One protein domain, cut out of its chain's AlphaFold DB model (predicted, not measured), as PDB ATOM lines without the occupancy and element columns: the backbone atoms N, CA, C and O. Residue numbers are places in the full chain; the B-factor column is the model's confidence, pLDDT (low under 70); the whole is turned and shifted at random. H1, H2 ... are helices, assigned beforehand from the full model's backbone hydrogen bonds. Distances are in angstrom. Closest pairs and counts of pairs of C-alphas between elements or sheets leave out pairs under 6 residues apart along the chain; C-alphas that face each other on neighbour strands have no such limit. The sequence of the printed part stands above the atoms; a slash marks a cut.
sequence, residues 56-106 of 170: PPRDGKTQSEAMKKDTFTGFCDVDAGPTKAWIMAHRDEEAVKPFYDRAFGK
ATOM      1  N   PRO A  56     109.963  93.793 129.377       90.88
ATOM      2  CA  PRO A  56     108.819  93.992 128.497       90.88
ATOM      3  C   PRO A  56     107.510  93.575 129.197       90.88
ATOM      4  O   PRO A  56     107.537  92.860 130.205       90.88
ATOM      5  N   PRO A  57     106.345  93.970 128.656       85.38
ATOM      6  CA  PRO A  57     105.050  93.537 129.177       85.38
ATOM      7  C   PRO A  57     104.936  92.014 129.273       85.38
ATOM      8  O   PRO A  57     105.283  91.293 128.337       85.38
ATOM      9  N   ARG A  58     104.400  91.523 130.397       71.12
ATOM     10  CA  ARG A  58     104.299  90.082 130.697       71.12
ATOM     11  C   ARG A  58     103.410  89.306 129.727       71.12
ATOM     12  O   ARG A  58     103.639  88.121 129.523       71.12
ATOM     13  N   ASP A  59     102.387  89.946 129.172       69.75
ATOM     14  CA  ASP A  59     101.403  89.313 128.293       69.75
ATOM     15  C   ASP A  59     101.776  89.398 126.805       69.75
ATOM     16  O   ASP A  59     101.020  88.914 125.962       69.75
ATOM     17  N   GLY A  60     102.917  90.014 126.467       59.09
ATOM     18  CA  GLY A  60     103.407  90.165 125.092       59.09
ATOM     19  C   GLY A  60     102.498  90.994 124.176       59.09
ATOM     20  O   GLY A  60     102.823  91.195 123.006       59.09
ATOM     21  N   LYS A  61     101.363  91.488 124.680       55.03
ATOM     22  CA  LYS A  61     100.413  92.286 123.917       55.03
ATOM     23  C   LYS A  61     100.836  93.741 123.957       55.03
ATOM     24  O   LYS A  61     101.295  94.266 124.970       55.03
ATOM     25  N   THR A  62     100.635  94.415 122.834       60.25
ATOM     26  CA  THR A  62     100.735  95.865 122.753       60.25
ATOM     27  C   THR A  62      99.595  96.469 123.564       60.25
ATOM     28  O   THR A  62      98.534  96.785 123.037       60.25
ATOM     29  N   GLN A  63      99.801  96.629 124.867       64.75
ATOM     30  CA  GLN A  63      98.895  97.383 125.720       64.75
ATOM     31  C   GLN A  63      99.110  98.883 125.480       64.75
ATOM     32  O   GLN A  63      99.448  99.616 126.403       64.75
ATOM     33  N   SER A  64      98.982  99.349 124.232       66.81
ATOM     34  CA  SER A  64      99.288 100.734 123.856       66.81
ATOM     35  C   SER A  64      98.519 101.722 124.735       66.81
ATOM     36  O   SER A  64      99.111 102.657 125.256       66.81
ATOM     37  N   GLU A  65      97.240 101.467 125.021       79.31
ATOM     38  CA  GLU A  65      96.455 102.305 125.936       79.31
ATOM     39  C   GLU A  65      96.915 102.240 127.399       79.31
ATOM     40  O   GLU A  65      96.913 103.271 128.074       79.31
ATOM     41  N   ALA A  66      97.347 101.078 127.900       84.75
ATOM     42  CA  ALA A  66      97.874 100.986 129.262       84.75
ATOM     43  C   ALA A  66      99.242 101.677 129.364       84.75
ATOM     44  O   ALA A  66      99.451 102.486 130.258       84.75
ATOM     45  N   MET A  67     100.122 101.500 128.376       87.31
ATOM     46  CA  MET A  67     101.427 102.170 128.298       87.31
ATOM     47  C   MET A  67     101.343 103.694 128.169       87.31
ATOM     48  O   MET A  67     102.325 104.380 128.448       87.31
ATOM     49  N   LYS A  68     100.193 104.248 127.758       90.38
ATOM     50  CA  LYS A  68      99.953 105.700 127.814       90.38
ATOM     51  C   LYS A  68      99.783 106.212 129.243       90.38
ATOM     52  O   LYS A  68     100.001 107.397 129.465       90.38
ATOM     53  N   LYS A  69      99.342 105.360 130.175       91.25
ATOM     54  CA  LYS A  69      98.844 105.760 131.502       91.25
ATOM     55  C   LYS A  69      99.590 105.120 132.673       91.25
ATOM     56  O   LYS A  69      99.574 105.683 133.761       91.25
ATOM     57  N   ASP A  70     100.225 103.973 132.462       91.00
ATOM     58  CA  ASP A  70     100.908 103.198 133.492       91.00
ATOM     59  C   ASP A  70     102.337 102.827 133.063       91.00
ATOM     60  O   ASP A  70     102.565 102.060 132.122       91.00
ATOM     61  N   THR A  71     103.317 103.376 133.787       90.19
ATOM     62  CA  THR A  71     104.749 103.157 133.544       90.19
ATOM     63  C   THR A  71     105.122 101.685 133.746       90.19
ATOM     64  O   THR A  71     105.980 101.166 133.030       90.19
ATOM     65  N   PHE A  72     104.450 100.983 134.666       89.12
ATOM     66  CA  PHE A  72     104.800  99.624 135.089       89.12
ATOM     67  C   PHE A  72     104.176  98.516 134.236       89.12
ATOM     68  O   PHE A  72     104.488  97.342 134.441       89.12
ATOM     69  N   THR A  73     103.375  98.870 133.228       89.19
ATOM     70  CA  THR A  73     102.862  97.924 132.225       89.19
ATOM     71  C   THR A  73     103.997  97.197 131.478       89.19
ATOM     72  O   THR A  73     103.839  96.052 131.058       89.19
ATOM     73  N   GLY A  74     105.161  97.833 131.326       90.12
ATOM     74  CA  GLY A  74     106.375  97.256 130.742       90.12
ATOM     75  C   GLY A  74     107.364  98.352 130.362       90.12
ATOM     76  O   GLY A  74     106.953  99.491 130.151       90.12
ATOM     77  N   PHE A  75     108.654  98.032 130.280       92.88
ATOM     78  CA  PHE A  75     109.735  99.001 130.062       92.88
ATOM     79  C   PHE A  75     109.635 100.218 131.001       92.88
ATOM     80  O   PHE A  75     109.513 101.361 130.560       92.88
ATOM     81  N   CYS A  76     109.578  99.966 132.307       91.81
ATOM     82  CA  CYS A  76     109.270 100.970 133.328       91.81
ATOM     83  C   CYS A  76     110.350 102.034 133.559       91.81
ATOM     84  O   CYS A  76     110.104 102.974 134.307       91.81
ATOM     85  N   ASP A  77     111.535 101.896 132.963       92.50
ATOM     86  CA  ASP A  77     112.545 102.959 132.998       92.50
ATOM     87  C   ASP A  77     112.247 104.058 131.961       92.50
ATOM     88  O   ASP A  77     112.940 105.068 131.903       92.50
ATOM     89  N   VAL A  78     111.202 103.872 131.150       92.81
ATOM     90  CA  VAL A  78     110.617 104.902 130.291       92.81
ATOM     91  C   VAL A  78     109.207 105.171 130.791       92.81
ATOM     92  O   VAL A  78     108.370 104.263 130.803       92.81
ATOM     93  N   ASP A  79     108.929 106.408 131.190       92.94
ATOM     94  CA  ASP A  79     107.617 106.785 131.712       92.94
ATOM     95  C   ASP A  79     106.481 106.537 130.713       92.94
ATOM     96  O   ASP A  79     106.659 106.518 129.489       92.94
ATOM     97  N   ALA A  80     105.285 106.324 131.260       93.75
ATOM     98  CA  ALA A  80     104.072 106.227 130.471       93.75
ATOM     99  C   ALA A  80     103.860 107.482 129.622       93.75
ATOM    100  O   ALA A  80     104.053 108.610 130.074       93.75
ATOM    101  N   GLY A  81     103.412 107.288 128.386       94.38
ATOM    102  CA  GLY A  81     103.120 108.414 127.515       94.38
ATOM    103  C   GLY A  81     102.706 108.014 126.105       94.38
ATOM    104  O   GLY A  81     102.897 106.866 125.690       94.38
ATOM    105  N   PRO A  82     102.147 108.970 125.340       94.25
ATOM    106  CA  PRO A  82     101.676 108.724 123.981       94.25
ATOM    107  C   PRO A  82     102.794 108.217 123.062       94.25
ATOM    108  O   PRO A  82     102.559 107.290 122.293       94.25
ATOM    109  N   THR A  83     104.014 108.746 123.190       94.50
ATOM    110  CA  THR A  83     105.164 108.334 122.370       94.50
ATOM    111  C   THR A  83     105.603 106.900 122.659       94.50
ATOM    112  O   THR A  83     105.772 106.123 121.724       94.50
ATOM    113  N   LYS A  84     105.727 106.513 123.940       93.00
ATOM    114  CA  LYS A  84     106.062 105.135 124.339       93.00
ATOM    115  C   LYS A  84     105.042 104.152 123.772       93.00
ATOM    116  O   LYS A  84     105.410 103.186 123.111       93.00
ATOM    117  N   ALA A  85     103.760 104.434 123.984       92.19
ATOM    118  CA  ALA A  85     102.673 103.609 123.474       92.19
ATOM    119  C   ALA A  85     102.678 103.485 121.945       92.19
ATOM    120  O   ALA A  85     102.443 102.397 121.419       92.19
ATOM    121  N   TRP A  86     102.948 104.586 121.239       93.38
ATOM    122  CA  TRP A  86     102.989 104.603 119.783       93.38
ATOM    123  C   TRP A  86     104.172 103.797 119.239       93.38
ATOM    124  O   TRP A  86     103.946 102.894 118.437       93.38
ATOM    125  N   ILE A  87     105.400 104.027 119.731       93.00
ATOM    126  CA  ILE A  87     106.589 103.260 119.308       93.00
ATOM    127  C   ILE A  87     106.368 101.770 119.556       93.00
ATOM    128  O   ILE A  87     106.626 100.953 118.680       93.00
ATOM    129  N   MET A  88     105.831 101.409 120.722       91.00
ATOM    130  CA  MET A  88     105.543 100.016 121.043       91.00
ATOM    131  C   MET A  88     104.524  99.394 120.089       91.00
ATOM    132  O   MET A  88     104.683  98.231 119.737       91.00
ATOM    133  N   ALA A  89     103.503 100.135 119.652       90.31
ATOM    134  CA  ALA A  89     102.498  99.633 118.714       90.31
ATOM    135  C   ALA A  89     103.013  99.437 117.287       90.31
ATOM    136  O   ALA A  89     102.534  98.533 116.611       90.31
ATOM    137  N   HIS A  90     104.008 100.219 116.877       92.25
ATOM    138  CA  HIS A  90     104.532 100.228 115.510       92.25
ATOM    139  C   HIS A  90     105.942  99.615 115.434       92.25
ATOM    140  O   HIS A  90     106.603  99.704 114.412       92.25
ATOM    141  N   ARG A  91     106.437  98.993 116.513       91.44
ATOM    142  CA  ARG A  91     107.841  98.548 116.667       91.44
ATOM    143  C   ARG A  91     108.364  97.611 115.574       91.44
ATOM    144  O   ARG A  91     109.570  97.558 115.361       91.44
ATOM    145  N   ASP A  92     107.463  96.876 114.927       90.75
ATOM    146  CA  ASP A  92     107.785  95.913 113.873       90.75
ATOM    147  C   ASP A  92     107.745  96.553 112.468       90.75
ATOM    148  O   ASP A  92     108.090  95.911 111.480       90.75
ATOM    149  N   GLU A  93     107.349  97.826 112.361       95.69
ATOM    150  CA  GLU A  93     107.410  98.595 111.118       95.69
ATOM    151  C   GLU A  93     108.845  99.050 110.851       95.69
ATOM    152  O   GLU A  93     109.492  99.629 111.723       95.69
ATOM    153  N   GLU A  94     109.333  98.863 109.622       97.25
ATOM    154  CA  GLU A  94     110.725  99.159 109.242       97.25
ATOM    155  C   GLU A  94     111.141 100.603 109.568       97.25
ATOM    156  O   GLU A  94     112.245 100.857 110.041       97.25
ATOM    157  N   ALA A  95     110.230 101.564 109.382       97.31
ATOM    158  CA  ALA A  95     110.485 102.971 109.680       97.31
ATOM    159  C   ALA A  95     110.579 103.270 111.188       97.31
ATOM    160  O   ALA A  95     111.158 104.285 111.578       97.31
ATOM    161  N   VAL A  96     110.015 102.411 112.040       95.81
ATOM    162  CA  VAL A  96     109.929 102.615 113.494       95.81
ATOM    163  C   VAL A  96     110.916 101.741 114.258       95.81
ATOM    164  O   VAL A  96     111.409 102.149 115.315       95.81
ATOM    165  N   LYS A  97     111.262 100.575 113.710       95.19
ATOM    166  CA  LYS A  97     112.190  99.616 114.304       95.19
ATOM    167  C   LYS A  97     113.492 100.262 114.810       95.19
ATOM    168  O   LYS A  97     113.860  99.983 115.950       95.19
ATOM    169  N   PRO A  98     114.151 101.198 114.091       95.50
ATOM    170  CA  PRO A  98     115.359 101.851 114.598       95.50
ATOM    171  C   PRO A  98     115.134 102.732 115.835       95.50
ATOM    172  O   PRO A  98     116.082 102.986 116.577       95.50
ATOM    173  N   PHE A  99     113.921 103.244 116.063       95.44
ATOM    174  CA  PHE A  99     113.580 103.969 117.292       95.44
ATOM    175  C   PHE A  99     113.293 102.999 118.434       95.44
ATOM    176  O   PHE A  99     113.753 103.222 119.551       95.44
ATOM    177  N   TYR A 100     112.589 101.901 118.147       95.00
ATOM    178  CA  TYR A 100     112.358 100.844 119.126       95.00
ATOM    179  C   TYR A 100     113.673 100.215 119.602       95.00
ATOM    180  O   TYR A 100     113.909 100.131 120.805       95.00
ATOM    181  N   ASP A 101     114.554  99.832 118.676       94.94
ATOM    182  CA  ASP A 101     115.829  99.191 119.001       94.94
ATOM    183  C   ASP A 101     116.707 100.102 119.872       94.94
ATOM    184  O   ASP A 101     117.304  99.633 120.837       94.94
ATOM    185  N   ARG A 102     116.731 101.413 119.587       94.19
ATOM    186  CA  ARG A 102     117.491 102.397 120.376       94.19
ATOM    187  C   ARG A 102     116.883 102.677 121.750       94.19
ATOM    188  O   ARG A 102     117.627 102.890 122.701       94.19
ATOM    189  N   ALA A 103     115.555 102.707 121.864       93.94
ATOM    190  CA  ALA A 103     114.877 103.053 123.114       93.94
ATOM    191  C   ALA A 103     114.671 101.851 124.055       93.94
ATOM    192  O   ALA A 103     114.711 102.007 125.274       93.94
ATOM    193  N   PHE A 104     114.439 100.655 123.506       94.25
ATOM    194  CA  PHE A 104     113.983  99.478 124.257       94.25
ATOM    195  C   PHE A 104     114.752  98.192 123.927       94.25
ATOM    196  O   PHE A 104     114.741  97.251 124.727       94.25
ATOM    197  N   GLY A 105     115.399  98.127 122.758       94.81
ATOM    198  CA  GLY A 105     116.132  96.953 122.285       94.81
ATOM    199  C   GLY A 105     117.300  96.570 123.192       94.81
ATOM    200  O   GLY A 105     117.828  97.387 123.936       94.81
ATOM    201  N   LYS A 106     117.712  95.298 123.161       96.00
ATOM    202  CA  LYS A 106     118.862  94.824 123.947       96.00
ATOM    203  C   LYS A 106     120.138  95.560 123.541       96.00
ATOM    204  O   LYS A 106     120.390  95.750 122.355       96.00
TER     205      LYS A 106
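AT A GLANCE: This is residues 56 to 106 of the 170 residues of an uncharacterized protein of Verrucomicrobiales bacterium VVV1 (UniProt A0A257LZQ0). With little regular structure, this small body has helix H2 in its middle, short H1 on one side and H3 on the other; H2 and H3 form a helical hairpin, and a long loop, residues 68 to 81, lies on H1's side. The 51 printed residues hold three named helices, H1, H2, H3 along the chain, and no named strand; the class is all helix, with 20 residues in named elements. It is compact, radius of gyration of the C-alphas 9.9 A, spanning 26 by 19 by 19 A.

IN THESE COORDINATES: H2, residues 82 to 90, is 12.3 A long and begins at C-alpha 82 (101.676, 108.724, 123.981). H1, residues 64 to 67, measures 5.1 A. H3, residues 97 to 103, measures 9.8 A and ends at C-alpha 103 (114.877, 103.053, 123.114).

HOW THE PARTS SIT: H2 touches H1, the closest C-alphas being those of Ser 64 and Ala 85, 4.5 A. H2 touches H3, closest at the C-alphas of Ile 87 and Tyr 100, 6.3 A, at a steep tilt of 43 degrees, opposite ways. H1 and H3 are apart. Every O i to N i+4 pair is within hydrogen-bond range in H2 and H3; H1 is too short for one.

THE WHOLE: The C-alphas farthest apart, of Phe 72 and Glu 94, are 26.5 A apart. The printed part has no cut. The link H1 to H2 is long. Residues 59 to 64 have pLDDT under 70.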